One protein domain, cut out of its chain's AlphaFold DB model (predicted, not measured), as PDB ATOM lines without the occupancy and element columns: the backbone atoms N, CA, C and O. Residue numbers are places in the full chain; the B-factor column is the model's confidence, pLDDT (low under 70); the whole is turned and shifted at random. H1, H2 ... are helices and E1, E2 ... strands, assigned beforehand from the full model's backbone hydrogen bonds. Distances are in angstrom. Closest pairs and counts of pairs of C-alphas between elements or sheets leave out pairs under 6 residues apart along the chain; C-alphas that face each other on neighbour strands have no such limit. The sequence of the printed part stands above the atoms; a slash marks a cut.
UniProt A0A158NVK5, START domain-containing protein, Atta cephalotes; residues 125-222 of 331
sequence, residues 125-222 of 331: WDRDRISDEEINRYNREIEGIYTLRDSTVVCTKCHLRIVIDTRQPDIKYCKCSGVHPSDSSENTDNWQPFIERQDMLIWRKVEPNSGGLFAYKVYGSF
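AT A GLANCE: This is residues 125 to 222 of the 331 residues of the protein "START domain-containing protein" of Atta cephalotes (UniProt A0A158NVK5). A small three-stranded sheet has one helix, H3, crossing one face, while an arm made by residues 125 to 141, with H1 and H2, sticks out from one end. At the end away from this arm, a large part of the long looped link from H3 to E1 makes the remaining bulk. The printed part has 98 residues, with three named helices followed by three named strands; the sheet has the order E1, E2, E3 and is antiparallel. The class is mixed, helices and strands, with under half of the residues in named elements. The whole is loose, with a radius of gyration of the C-alphas of 16.1 A, and elongated, spanning 55 by 33 by 22 A.

IN THESE COORDINATES: H1 is residues 125 to 128, 5.2 A long, and its C-alpha 125 is at (-32.279, -21.136, -26.905). H2 is residues 132 to 139, 10.9 A long. H3 is residues 141 to 153, 17.5 A long, ending with C-alpha 153 at (7.973, -11.247, -22.436). E1 is residues 192 to 197, 15.5 A long. E2 is residues 200 to 206, 20.2 A long. E3 is residues 214 to 220, 19.2 A long, ending with C-alpha 220 at (-3.312, -5.042, -28.475).

HOW THE PARTS SIT: H1 and H2 are apart, and neither is on the sheet. H2 and H3 meet only through their link. H3 is on the sheet at a height over the sheet of 9.4 A, forming two layers, a helix on one face of a sheet. It runs across the strands, at 88 degrees to E2 on the local plane. The closest C-alphas of H3 and E1 are those of Thr 152 and Pro 193, 6.7 A apart. E1, E2 and E3 form a meander, each strand the antiparallel neighbour of the one before. E1 and E2 are a hairpin at 154 degrees, with N 194 and O 202 within hydrogen-bond range at 2.8 A. E2 and E3 are a hairpin at 163 degrees, with N 203 and O 217 within range at 2.9 A. In H3 every O i to N i+4 pair is within hydrogen-bond range; in H2, 2 of 4 are, beside 4 of 5 O i to N i+3 pairs, and H1 is too short for an O i to N i+4 pair.

THE WHOLE: The two C-alphas farthest apart, those of Asp 126 and Ser 177, are 56.5 A apart. Residues 125 to 141 stand free. The printed part has no cut. The link from H3 to E1, 38 residues, is long. The mean pLDDT of the printed part is 84.1, and residues 178 to 189 are under 70.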
ATOM      1  N   TRP A 125     -32.935 -22.113 -27.778       88.50
ATOM      2  CA  TRP A 125     -32.279 -21.136 -26.905       88.50
ATOM      3  C   TRP A 125     -32.149 -21.559 -25.436       88.50
ATOM      4  O   TRP A 125     -31.327 -20.984 -24.728       88.50
ATOM      5  N   ASP A 126     -32.924 -22.522 -24.943       84.38
ATOM      6  CA  ASP A 126     -32.785 -22.980 -23.551       84.38
ATOM      7  C   ASP A 126     -31.578 -23.906 -23.388       84.38
ATOM      8  O   ASP A 126     -30.935 -23.937 -22.340       84.38
ATOM      9  N   ARG A 127     -31.245 -24.651 -24.446       84.62
ATOM     10  CA  ARG A 127     -30.110 -25.577 -24.467       84.62
ATOM     11  C   ARG A 127     -28.839 -24.936 -25.015       84.62
ATOM     12  O   ARG A 127     -27.755 -25.181 -24.495       84.62
ATOM     13  N   ASP A 128     -28.964 -24.170 -26.096       87.50
ATOM     14  CA  ASP A 128     -27.833 -23.755 -26.930       87.50
ATOM     15  C   ASP A 128     -27.397 -22.300 -26.682       87.50
ATOM     16  O   ASP A 128     -26.543 -21.771 -27.388       87.50
ATOM     17  N   ARG A 129     -27.930 -21.629 -25.663       89.56
ATOM     18  CA  ARG A 129     -27.498 -20.282 -25.265       89.56
ATOM     19  C   ARG A 129     -26.154 -20.325 -24.533       89.56
ATOM     20  O   ARG A 129     -25.961 -21.128 -23.627       89.56
ATOM     21  N   ILE A 130     -25.228 -19.447 -24.921       90.62
ATOM     22  CA  ILE A 130     -23.994 -19.150 -24.182       90.62
ATOM     23  C   ILE A 130     -24.410 -18.632 -22.808       90.62
ATOM     24  O   ILE A 130     -25.111 -17.620 -22.713       90.62
ATOM     25  N   SER A 131     -24.009 -19.339 -21.757       89.50
ATOM     26  CA  SER A 131     -24.456 -19.056 -20.397       89.50
ATOM     27  C   SER A 131     -23.740 -17.843 -19.797       89.50
ATOM     28  O   SER A 131     -22.715 -17.382 -20.306       89.50
ATOM     29  N   ASP A 132     -24.291 -17.302 -18.712       88.25
ATOM     30  CA  ASP A 132     -23.674 -16.176 -18.001       88.25
ATOM     31  C   ASP A 132     -22.342 -16.601 -17.365       88.25
ATOM     32  O   ASP A 132     -21.393 -15.821 -17.329       88.25
ATOM     33  N   GLU A 133     -22.220 -17.862 -16.942       88.12
ATOM     34  CA  GLU A 133     -20.978 -18.434 -16.414       88.12
ATOM     35  C   GLU A 133     -19.872 -18.503 -17.475       88.12
ATOM     36  O   GLU A 133     -18.699 -18.302 -17.151       88.12
ATOM     37  N   GLU A 134     -20.218 -18.783 -18.738       87.50
ATOM     38  CA  GLU A 134     -19.252 -18.785 -19.843       87.50
ATOM     39  C   GLU A 134     -18.726 -17.368 -20.102       87.50
ATOM     40  O   GLU A 134     -17.511 -17.187 -20.152       87.50
ATOM     41  N   ILE A 135     -19.600 -16.354 -20.156       86.31
ATOM     42  CA  ILE A 135     -19.175 -14.949 -20.298       86.31
ATOM     43  C   ILE A 135     -18.327 -14.497 -19.103       86.31
ATOM     44  O   ILE A 135     -17.251 -13.927 -19.279       86.31
ATOM     45  N   ASN A 136     -18.768 -14.801 -17.881       84.94
ATOM     46  CA  ASN A 136     -18.081 -14.384 -16.660       84.94
ATOM     47  C   ASN A 136     -16.684 -14.993 -16.507       84.94
ATOM     48  O   ASN A 136     -15.837 -14.411 -15.829       84.94
ATOM     49  N   ARG A 137     -16.409 -16.134 -17.147       86.12
ATOM     50  CA  ARG A 137     -15.061 -16.711 -17.196       86.12
ATOM     51  C   ARG A 137     -14.079 -15.789 -17.912       86.12
ATOM     52  O   ARG A 137     -12.965 -15.604 -17.435       86.12
ATOM     53  N   TYR A 138     -14.512 -15.178 -19.012       83.44
ATOM     54  CA  TYR A 138     -13.682 -14.281 -19.811       83.44
ATOM     55  C   TYR A 138     -13.384 -12.956 -19.106       83.44
ATOM     56  O   TYR A 138     -12.317 -12.395 -19.325       83.44
ATOM     57  N   ASN A 139     -14.235 -12.509 -18.176       77.94
ATOM     58  CA  ASN A 139     -13.930 -11.338 -17.343       77.94
ATOM     59  C   ASN A 139     -12.607 -11.492 -16.570       77.94
ATOM     60  O   ASN A 139     -11.915 -10.507 -16.354       77.94
ATOM     61  N   ARG A 140     -12.230 -12.719 -16.180       76.81
ATOM     62  CA  ARG A 140     -10.964 -12.996 -15.473       76.81
ATOM     63  C   ARG A 140      -9.778 -13.223 -16.415       76.81
ATOM     64  O   ARG A 140      -8.631 -13.186 -15.983       76.81
ATOM     65  N   GLU A 141     -10.024 -13.466 -17.702       81.69
ATOM     66  CA  GLU A 141      -8.955 -13.759 -18.669       81.69
ATOM     67  C   GLU A 141      -8.093 -12.529 -18.978       81.69
ATOM     68  O   GLU A 141      -6.926 -12.696 -19.334       81.69
ATOM     69  N   ILE A 142      -8.613 -11.306 -18.812       80.56
ATOM     70  CA  ILE A 142      -7.830 -10.090 -19.067       80.56
ATOM     71  C   ILE A 142      -6.658  -9.937 -18.088       80.56
ATOM     72  O   ILE A 142      -5.535  -9.660 -18.505       80.56
ATOM     73  N   GLU A 143      -6.879 -10.233 -16.805       83.06
ATOM     74  CA  GLU A 143      -5.821 -10.306 -15.787       83.06
ATOM     75  C   GLU A 143      -4.795 -11.396 -16.132       83.06
ATOM     76  O   GLU A 143      -3.581 -11.216 -15.980       83.06
ATOM     77  N   GLY A 144      -5.280 -12.510 -16.688       86.31
ATOM     78  CA  GLY A 144      -4.447 -13.589 -17.206       86.31
ATOM     79  C   GLY A 144      -3.537 -13.148 -18.354       86.31
ATOM     80  O   GLY A 144      -2.405 -13.619 -18.439       86.31
ATOM     81  N   ILE A 145      -3.976 -12.223 -19.215       87.44
ATOM     82  CA  ILE A 145      -3.149 -11.676 -20.301       87.44
ATOM     83  C   ILE A 145      -2.026 -10.789 -19.756       87.44
ATOM     84  O   ILE A 145      -0.894 -10.903 -20.228       87.44
ATOM     85  N   TYR A 146      -2.292  -9.944 -18.754       87.81
ATOM     86  CA  TYR A 146      -1.237  -9.142 -18.121       87.81
ATOM     87  C   TYR A 146      -0.194 -10.032 -17.446       87.81
ATOM     88  O   TYR A 146       1.002  -9.882 -17.696       87.81
ATOM     89  N   THR A 147      -0.655 -11.035 -16.698       89.19
ATOM     90  CA  THR A 147       0.218 -12.041 -16.078       89.19
ATOM     91  C   THR A 147       1.051 -12.775 -17.129       89.19
ATOM     92  O   THR A 147       2.259 -12.925 -16.967       89.19
ATOM     93  N   LEU A 148       0.428 -13.181 -18.242       89.81
ATOM     94  CA  LEU A 148       1.105 -13.846 -19.354       89.81
ATOM     95  C   LEU A 148       2.163 -12.946 -19.998       89.81
ATOM     96  O   LEU A 148       3.255 -13.409 -20.317       89.81
ATOM     97  N   ARG A 149       1.864 -11.659 -20.198       89.50
ATOM     98  CA  ARG A 149       2.807 -10.684 -20.756       89.50
ATOM     99  C   ARG A 149       4.033 -10.533 -19.867       89.50
ATOM    100  O   ARG A 149       5.155 -10.576 -20.376       89.50
ATOM    101  N   ASP A 150       3.807 -10.367 -18.574       88.31
ATOM    102  CA  ASP A 150       4.868 -10.111 -17.610       88.31
ATOM    103  C   ASP A 150       5.724 -11.368 -17.394       88.31
ATOM    104  O   ASP A 150       6.942 -11.261 -17.274       88.31
ATOM    105  N   SER A 151       5.128 -12.563 -17.462       87.94
ATOM    106  CA  SER A 151       5.875 -13.816 -17.319       87.94
ATOM    107  C   SER A 151       6.641 -14.229 -18.576       87.94
ATOM    108  O   SER A 151       7.749 -14.755 -18.484       87.94
ATOM    109  N   THR A 152       6.078 -13.998 -19.767       89.56
ATOM    110  CA  THR A 152       6.638 -14.546 -21.017       89.56
ATOM    111  C   THR A 152       7.432 -13.550 -21.848       89.56
ATOM    112  O   THR A 152       8.162 -13.970 -22.746       89.56
ATOM    113  N   VAL A 153       7.320 -12.247 -21.584       89.50
ATOM    114  CA  VAL A 153       7.973 -11.247 -22.436       89.50
ATOM    115  C   VAL A 153       8.696 -10.132 -21.688       89.50
ATOM    116  O   VAL A 153       9.378  -9.311 -22.308       89.50
ATOM    117  N   VAL A 154       8.600 -10.083 -20.365       89.94
ATOM    118  CA  VAL A 154       9.371  -9.135 -19.560       89.94
ATOM    119  C   VAL A 154      10.571  -9.852 -18.951       89.94
ATOM    120  O   VAL A 154      10.474 -10.954 -18.419       89.94
ATOM    121  N   CYS A 155      11.744  -9.231 -19.054       89.25
ATOM    122  CA  CYS A 155      12.966  -9.743 -18.452       89.25
ATOM    123  C   CYS A 155      12.905  -9.627 -16.924       89.25
ATOM    124  O   CYS A 155      12.729  -8.535 -16.392       89.25
ATOM    125  N   THR A 156      13.165 -10.721 -16.210       86.19
ATOM    126  CA  THR A 156      13.170 -10.747 -14.736       86.19
ATOM    127  C   THR A 156      14.298  -9.931 -14.101       86.19
ATOM    128  O   THR A 156      14.181  -9.537 -12.946       86.19
ATOM    129  N   LYS A 157      15.390  -9.662 -14.833       87.00
ATOM    130  CA  LYS A 157      16.564  -8.938 -14.310       87.00
ATOM    131  C   LYS A 157      16.499  -7.427 -14.510       87.00
ATOM    132  O   LYS A 157      16.891  -6.679 -13.626       87.00
ATOM    133  N   CYS A 158      16.093  -6.978 -15.698       90.12
ATOM    134  CA  CYS A 158      16.100  -5.552 -16.053       90.12
ATOM    135  C   CYS A 158      14.708  -4.977 -16.323       90.12
ATOM    136  O   CYS A 158      14.608  -3.797 -16.641       90.12
ATOM    137  N   HIS A 159      13.654  -5.797 -16.244       89.12
ATOM    138  CA  HIS A 159      12.260  -5.418 -16.504       89.12
ATOM    139  C   HIS A 159      12.004  -4.802 -17.888       89.12
ATOM    140  O   HIS A 159      10.954  -4.217 -18.136       89.12
ATOM    141  N   LEU A 160      12.949  -4.970 -18.818       90.81
ATOM    142  CA  LEU A 160      12.794  -4.581 -20.213       90.81
ATOM    143  C   LEU A 160      12.206  -5.718 -21.042       90.81
ATOM    144  O   LEU A 160      12.304  -6.900 -20.696       90.81
ATOM    145  N   ARG A 161      11.643  -5.338 -22.186       89.69
ATOM    146  CA  ARG A 161      11.021  -6.238 -23.150       89.69
ATOM    147  C   ARG A 161      12.031  -7.231 -23.724       89.69
ATOM    148  O   ARG A 161      13.122  -6.837 -24.141       89.69
ATOM    149  N   ILE A 162      11.682  -8.510 -23.777       90.00
ATOM    150  CA  ILE A 162      12.459  -9.532 -24.487       90.00
ATOM    151  C   ILE A 162      12.056  -9.502 -25.967       90.00
ATOM    152  O   ILE A 162      10.888  -9.312 -26.292       90.00
ATOM    153  N   VAL A 163      13.026  -9.665 -26.868       89.75
ATOM    154  CA  VAL A 163      12.754  -9.741 -28.312       89.75
ATOM    155  C   VAL A 163      12.041 -11.063 -28.614       89.75
ATOM    156  O   VAL A 163      12.586 -12.118 -28.294       89.75
ATOM    157  N   ILE A 164      10.851 -11.003 -29.226       87.38
ATOM    158  CA  ILE A 164      10.076 -12.192 -29.627       87.38
ATOM    159  C   ILE A 164      10.467 -12.647 -31.039       87.38
ATOM    160  O   ILE A 164      11.116 -13.677 -31.193       87.38
ATOM    161  N   ASP A 165      10.075 -11.886 -32.064       86.31
ATOM    162  CA  ASP A 165      10.360 -12.175 -33.474       86.31
ATOM    163  C   ASP A 165      11.242 -11.085 -34.094       86.31
ATOM    164  O   ASP A 165      12.332 -11.359 -34.589       86.31
ATOM    165  N   THR A 166      10.795  -9.830 -34.047       87.94
ATOM    166  CA  THR A 166      11.444  -8.675 -34.671       87.94
ATOM    167  C   THR A 166      11.401  -7.482 -33.727       87.94
ATOM    168  O   THR A 166      10.407  -7.250 -33.043       87.94
ATOM    169  N   ARG A 167      12.481  -6.694 -33.703       90.19
ATOM    170  CA  ARG A 167      12.528  -5.456 -32.920       90.19
ATOM    171  C   ARG A 167      11.579  -4.417 -33.509       90.19
ATOM    172  O   ARG A 167      11.707  -4.077 -34.682       90.19
ATOM    173  N   GLN A 168      10.689  -3.894 -32.678       91.12
ATOM    174  CA  GLN A 168       9.801  -2.794 -33.030       91.12
ATOM    175  C   GLN A 168      10.478  -1.441 -32.770       91.12
ATOM    176  O   GLN A 168      11.301  -1.334 -31.847       91.12
ATOM    177  N   PRO A 169      10.169  -0.410 -33.578       87.88
ATOM    178  CA  PRO A 169      10.622   0.948 -33.313       87.88
ATOM    179  C   PRO A 169      10.064   1.452 -31.975       87.88
ATOM    180  O   PRO A 169       9.005   1.030 -31.519       87.88
ATOM    181  N   ASP A 170      10.820   2.329 -31.317       86.69
ATOM    182  CA  ASP A 170      10.457   2.973 -30.044       86.69
ATOM    183  C   ASP A 170      10.340   2.050 -28.812       86.69
ATOM    184  O   ASP A 170      10.076   2.521 -27.704       86.69
ATOM    185  N   ILE A 171      10.656   0.753 -28.944       87.81
ATOM    186  CA  ILE A 171      10.708  -0.194 -27.821       87.81
ATOM    187  C   ILE A 171      12.150  -0.423 -27.343       87.81
ATOM    188  O   ILE A 171      13.052  -0.797 -28.097       87.81
ATOM    189  N   LYS A 172      12.376  -0.256 -26.033       90.06
ATOM    190  CA  LYS A 172      13.653  -0.585 -25.380       90.06
ATOM    191  C   LYS A 172      13.701  -2.067 -25.013       90.06
ATOM    192  O   LYS A 172      13.049  -2.510 -24.069       90.06
ATOM    193  N   TYR A 173      14.530  -2.811 -25.735       91.75
ATOM    194  CA  TYR A 173      14.722  -4.240 -25.507       91.75
ATOM    195  C   TYR A 173      15.823  -4.554 -24.486       91.75
ATOM    196  O   TYR A 173      16.827  -3.845 -24.364       91.75
ATOM    197  N   CYS A 174      15.633  -5.669 -23.788       91.06
ATOM    198  CA  CYS A 174      16.579  -6.283 -22.869       91.06
ATOM    199  C   CYS A 174      17.905  -6.638 -23.568       91.06
ATOM    200  O   CYS A 174      17.923  -7.104 -24.709       91.06
ATOM    201  N   LYS A 175      19.020  -6.449 -22.851       89.19
ATOM    202  CA  LYS A 175      20.383  -6.815 -23.286       89.19
ATOM    203  C   LYS A 175      21.056  -7.850 -22.374       89.19
ATOM    204  O   LYS A 175      22.256  -8.075 -22.486       89.19
ATOM    205  N   CYS A 176      20.323  -8.440 -21.434       87.12
ATOM    206  CA  CYS A 176      20.878  -9.411 -20.496       87.12
ATOM    207  C   CYS A 176      21.169 -10.747 -21.196       87.12
ATOM    208  O   CYS A 176      20.297 -11.303 -21.861       87.12
ATOM    209  N   SER A 177      22.367 -11.297 -21.000       80.56
ATOM    210  CA  SER A 177      22.741 -12.618 -21.515       80.56
ATOM    211  C   SER A 177      22.049 -13.740 -20.732       80.56
ATOM    212  O   SER A 177      22.027 -13.710 -19.498       80.56
ATOM    213  N   GLY A 178      21.508 -14.734 -21.445       67.31
ATOM    214  CA  GLY A 178      20.952 -15.957 -20.850       67.31
ATOM    215  C   GLY A 178      19.715 -15.743 -19.972       67.31
ATOM    216  O   GLY A 178      19.506 -16.503 -19.033       67.31
ATOM    217  N   VAL A 179      18.932 -14.684 -20.212       58.00
ATOM    218  CA  VAL A 179      17.657 -14.489 -19.511       58.00
ATOM    219  C   VAL A 179      16.535 -15.076 -20.345       58.00
ATOM    220  O   VAL A 179      16.210 -14.560 -21.413       58.00
ATOM    221  N   HIS A 180      15.947 -16.143 -19.823       59.81
ATOM    222  CA  HIS A 180      14.665 -16.641 -20.280       59.81
ATOM    223  C   HIS A 180      13.544 -15.836 -19.597       59.81
ATOM    224  O   HIS A 180      13.770 -15.256 -18.526       59.81
ATOM    225  N   PRO A 181      12.354 -15.740 -20.217       61.59
ATOM    226  CA  PRO A 181      11.159 -15.290 -19.510       61.59
ATOM    227  C   PRO A 181      11.019 -16.067 -18.198       61.59
ATOM    228  O   PRO A 181      11.546 -17.174 -18.114       61.59
ATOM    229  N   SER A 182      10.388 -15.493 -17.171       55.59
ATOM    230  CA  SER A 182      10.355 -16.105 -15.836       55.59
ATOM    231  C   SER A 182      10.039 -17.601 -15.930       55.59
ATOM    232  O   SER A 182       8.966 -17.957 -16.419       55.59
ATOM    233  N   ASP A 183      10.963 -18.449 -15.456       48.34
ATOM    234  CA  ASP A 183      10.856 -19.917 -15.370       48.34
ATOM    235  C   ASP A 183       9.766 -20.356 -14.366       48.34
ATOM    236  O   ASP A 183       9.894 -21.343 -13.650       48.34
ATOM    237  N   SER A 184       8.639 -19.646 -14.297       47.75
ATOM    238  CA  SER A 184       7.399 -20.169 -13.733       47.75
ATOM    239  C   SER A 184       6.754 -21.110 -14.759       47.75
ATOM    240  O   SER A 184       5.639 -20.884 -15.240       47.75
ATOM    241  N   SER A 185       7.492 -22.157 -15.134       45.12
ATOM    242  CA  SER A 185       7.088 -23.211 -16.067       45.12
ATOM    243  C   SER A 185       5.989 -24.123 -15.512       45.12
ATOM    244  O   SER A 185       5.564 -25.040 -16.205       45.12
ATOM    245  N   GLU A 186       5.500 -23.885 -14.293       48.16
ATOM    246  CA  GLU A 186       4.423 -24.686 -13.703       48.16
ATOM    247  C   GLU A 186       3.015 -24.098 -13.896       48.16
ATOM    248  O   GLU A 186       2.049 -24.846 -13.812       48.16
ATOM    249  N   ASN A 187       2.861 -22.803 -14.218       52.31
ATOM    250  CA  ASN A 187       1.536 -22.148 -14.197       52.31
ATOM    251  C   ASN A 187       1.098 -21.460 -15.494       52.31
ATOM    252  O   ASN A 187      -0.045 -21.010 -15.590       52.31
ATOM    253  N   THR A 188       1.958 -21.377 -16.508       59.50
ATOM    254  CA  THR A 188       1.547 -20.817 -17.799       59.50
ATOM    255  C   THR A 188       1.165 -21.977 -18.695       59.50
ATOM    256  O   THR A 188       2.025 -22.775 -19.039       59.50
ATOM    257  N   ASP A 189      -0.118 -22.078 -19.028       69.44
ATOM    258  CA  ASP A 189      -0.801 -23.154 -19.760       69.44
ATOM    259  C   ASP A 189      -0.242 -23.393 -21.192       69.44
ATOM    260  O   ASP A 189      -0.960 -23.310 -22.180       69.44
ATOM    261  N   ASN A 190       1.066 -23.644 -21.323       84.31
ATOM    262  CA  ASN A 190       1.877 -23.815 -22.534       84.31
ATOM    263  C   ASN A 190       1.795 -22.680 -23.576       84.31
ATOM    264  O   ASN A 190       2.059 -22.899 -24.761       84.31
ATOM    265  N   TRP A 191       1.438 -21.464 -23.158       90.56
ATOM    266  CA  TRP A 191       1.412 -20.289 -24.031       90.56
ATOM    267  C   TRP A 191       2.821 -19.763 -24.294       90.56
ATOM    268  O   TRP A 191       3.565 -19.471 -23.363       90.56
ATOM    269  N   GLN A 192       3.167 -19.598 -25.570       90.75
ATOM    270  CA  GLN A 192       4.472 -19.095 -25.992       90.75
ATOM    271  C   GLN A 192       4.310 -17.825 -26.829       90.75
ATOM    272  O   GLN A 192       3.439 -17.798 -27.707       90.75
ATOM    273  N   PRO A 193       5.133 -16.786 -26.602       91.81
ATOM    274  CA  PRO A 193       5.183 -15.629 -27.485       91.81
ATOM    275  C   PRO A 193       5.492 -16.067 -28.918       91.81
ATOM    276  O   PRO A 193       6.340 -16.931 -29.141       91.81
ATOM    277  N   PHE A 194       4.782 -15.496 -29.887       91.94
ATOM    278  CA  PHE A 194       4.898 -15.873 -31.293       91.94
ATOM    279  C   PHE A 194       5.273 -14.694 -32.183       91.94
ATOM    280  O   PHE A 194       6.224 -14.799 -32.950       91.94
ATOM    281  N   ILE A 195       4.522 -13.596 -32.099       92.81
ATOM    282  CA  ILE A 195       4.682 -12.434 -32.978       92.81
ATOM    283  C   ILE A 195       4.519 -11.153 -32.157       92.81
ATOM    284  O   ILE A 195       3.611 -11.062 -31.327       92.81
ATOM    285  N   GLU A 196       5.365 -10.160 -32.431       91.56
ATOM    286  CA  GLU A 196       5.251  -8.800 -31.910       91.56
ATOM    287  C   GLU A 196       5.111  -7.784 -33.054       91.56
ATOM    288  O   GLU A 196       5.811  -7.836 -34.066       91.56
ATOM    289  N   ARG A 197       4.178  -6.848 -32.904       91.56
ATOM    290  CA  ARG A 197       4.016  -5.643 -33.733       91.56
ATOM    291  C   ARG A 197       3.920  -4.435 -32.804       91.56
ATOM    292  O   ARG A 197       3.753  -4.631 -31.603       91.56
ATOM    293  N   GLN A 198       3.997  -3.224 -33.360       86.31
ATOM    294  CA  GLN A 198       4.020  -1.961 -32.607       86.31
ATOM    295  C   GLN A 198       3.067  -1.947 -31.401       86.31
ATOM    296  O   GLN A 198       3.519  -1.784 -30.272       86.31
ATOM    297  N   ASP A 199       1.788  -2.246 -31.640       88.94
ATOM    298  CA  ASP A 199       0.739  -2.200 -30.617       88.94
ATOM    299  C   ASP A 199       0.066  -3.562 -30.396       88.94
ATOM    300  O   ASP A 199      -1.078  -3.627 -29.950       88.94
ATOM    301  N   MET A 200       0.730  -4.670 -30.761       92.06
ATOM    302  CA  MET A 200       0.139  -6.011 -30.675       92.06
ATOM    303  C   MET A 200       1.136  -7.102 -30.302       92.06
ATOM    304  O   MET A 200       2.195  -7.254 -30.912       92.06
ATOM    305  N   LEU A 201       0.726  -7.946 -29.363       92.31
ATOM    306  CA  LEU A 201       1.436  -9.126 -28.899       92.31
ATOM    307  C   LEU A 201       0.595 -10.366 -29.159       92.31
ATOM    308  O   LEU A 201      -0.589 -10.406 -28.826       92.31
ATOM    309  N   ILE A 202       1.216 -11.389 -29.736       94.19
ATOM    310  CA  ILE A 202       0.538 -12.629 -30.092       94.19
ATOM    311  C   ILE A 202       1.245 -13.790 -29.411       94.19
ATOM    312  O   ILE A 202       2.442 -14.004 -29.615       94.19
ATOM    313  N   TRP A 203       0.482 -14.582 -28.664       94.19
ATOM    314  CA  TRP A 203       0.904 -15.875 -28.140       94.19
ATOM    315  C   TRP A 203       0.220 -16.992 -28.906       94.19
ATOM    316  O   TRP A 203      -0.931 -16.861 -29.330       94.19
ATOM    317  N   ARG A 204       0.913 -18.121 -29.030       92.88
ATOM    318  CA  ARG A 204       0.345 -19.363 -29.547       92.88
ATOM    319  C   ARG A 204       0.539 -20.498 -28.551       92.88
ATOM    320  O   ARG A 204       1.545 -20.551 -27.846       92.88
ATOM    321  N   LYS A 205      -0.405 -21.428 -28.542       91.88
ATOM    322  CA  LYS A 205      -0.351 -22.684 -27.792       91.88
ATOM    323  C   LYS A 205      -0.769 -23.810 -28.726       91.88
ATOM    324  O   LYS A 205      -1.720 -23.642 -29.486       91.88
ATOM    325  N   VAL A 206      -0.079 -24.946 -28.696       89.62
ATOM    326  CA  VAL A 206      -0.528 -26.140 -29.430       89.62
ATOM    327  C   VAL A 206      -1.829 -26.632 -28.802       89.62
ATOM    328  O   VAL A 206      -1.883 -26.882 -27.598       89.62
ATOM    329  N   GLU A 207      -2.872 -26.778 -29.611       86.62
ATOM    330  CA  GLU A 207      -4.157 -27.277 -29.139       86.62
ATOM    331  C   GLU A 207      -4.071 -28.806 -28.963       86.62
ATOM    332  O   GLU A 207      -3.762 -29.514 -29.934       86.62
ATOM    333  N   PRO A 208      -4.328 -29.355 -27.761       85.75
ATOM    334  CA  PRO A 208      -4.275 -30.795 -27.535       85.75
ATOM    335  C   PRO A 208      -5.241 -31.548 -28.455       85.75
ATOM    336  O   PRO A 208      -6.342 -31.084 -28.732       85.75
ATOM    337  N   ASN A 209      -4.847 -32.737 -28.920       81.19
ATOM    338  CA  ASN A 209      -5.691 -33.624 -29.740       81.19
ATOM    339  C   ASN A 209      -6.205 -33.014 -31.062       81.19
ATOM    340  O   ASN A 209      -7.149 -33.527 -31.658       81.19
ATOM    341  N   SER A 210      -5.585 -31.934 -31.544       77.00
ATOM    342  CA  SER A 210      -6.060 -31.177 -32.711       77.00
ATOM    343  C   SER A 210      -5.322 -31.482 -34.021       77.00
ATOM    344  O   SER A 210      -5.585 -30.839 -35.034       77.00
ATOM    345  N   GLY A 211      -4.375 -32.427 -34.018       76.69
ATOM    346  CA  GLY A 211      -3.576 -32.759 -35.204       76.69
ATOM    347  C   GLY A 211      -2.591 -31.660 -35.626       76.69
ATOM    348  O   GLY A 211      -2.272 -31.558 -36.806       76.69
ATOM    349  N   GLY A 212      -2.126 -30.832 -34.681       81.56
ATOM    350  CA  GLY A 212      -1.129 -29.779 -34.927       81.56
ATOM    351  C   GLY A 212      -1.703 -28.373 -35.116       81.56
ATOM    352  O   GLY A 212      -1.018 -27.496 -35.639       81.56
ATOM    353  N   LEU A 213      -2.952 -28.132 -34.708       85.50
ATOM    354  CA  LEU A 213      -3.529 -26.790 -34.705       85.50
ATOM    355  C   LEU A 213      -3.038 -25.997 -33.489       85.50
ATOM    356  O   LEU A 213      -2.672 -26.556 -32.457       85.50
ATOM    357  N   PHE A 214      -3.080 -24.674 -33.614       88.94
ATOM    358  CA  PHE A 214      -2.715 -23.752 -32.547       88.94
ATOM    359  C   PHE A 214      -3.927 -22.936 -32.099       88.94
ATOM    360  O   PHE A 214      -4.755 -22.534 -32.922       88.94
ATOM    361  N   ALA A 215      -3.996 -22.675 -30.799       89.75
ATOM    362  CA  ALA A 215      -4.789 -21.609 -30.214       89.75
ATOM    363  C   ALA A 215      -3.943 -20.333 -30.155       89.75
ATOM    364  O   ALA A 215      -2.728 -20.397 -29.956       89.75
ATOM    365  N   TYR A 216      -4.590 -19.181 -30.315       91.44
ATOM    366  CA  TYR A 216      -3.930 -17.878 -30.318       91.44
ATOM    367  C   TYR A 216      -4.562 -16.959 -29.279       91.44
ATOM    368  O   TYR A 216      -5.785 -16.929 -29.137       91.44
ATOM    369  N   LYS A 217      -3.720 -16.194 -28.584       91.88
ATOM    370  CA  LYS A 217      -4.117 -15.050 -27.758       91.88
ATOM    371  C   LYS A 217      -3.476 -13.810 -28.356       91.88
ATOM    372  O   LYS A 217      -2.282 -13.824 -28.645       91.88
ATOM    373  N   VAL A 218      -4.271 -12.766 -28.548       92.25
ATOM    374  CA  VAL A 218      -3.814 -11.482 -29.079       92.25
ATOM    375  C   VAL A 218      -4.115 -10.421 -28.037       92.25
ATOM    376  O   VAL A 218      -5.245 -10.322 -27.568       92.25
ATOM    377  N   TYR A 219      -3.098  -9.656 -27.671       92.06
ATOM    378  CA  TYR A 219      -3.222  -8.468 -26.840       92.06
ATOM    379  C   TYR A 219      -2.803  -7.277 -27.678       92.06
ATOM    380  O   TYR A 219      -1.696  -7.281 -28.211       92.06
ATOM    381  N   GLY A 220      -3.661  -6.275 -27.793       91.00
ATOM    382  CA  GLY A 220      -3.312  -5.042 -28.475       91.00
ATOM    383  C   GLY A 220      -3.966  -3.835 -27.833       91.00
ATOM    384  O   GLY A 220      -4.900  -3.978 -27.043       91.00
ATOM    385  N   SER A 221      -3.445  -2.664 -28.170       89.75
ATOM    386  CA  SER A 221      -3.929  -1.377 -27.682       89.75
ATOM    387  C   SER A 221      -4.193  -0.438 -28.849       89.75
ATOM    388  O   SER A 221      -3.389  -0.358 -29.773       89.75
ATOM    389  N   PHE A 222      -5.292   0.304 -28.775       90.50
ATOM    390  CA  PHE A 222      -5.634   1.357 -29.725       90.50
ATOM    391  C   PHE A 222      -5.714   2.668 -28.947       90.50
ATOM    392  O   PHE A 222      -6.302   2.702 -27.869       90.50
TER     393      PHE A 222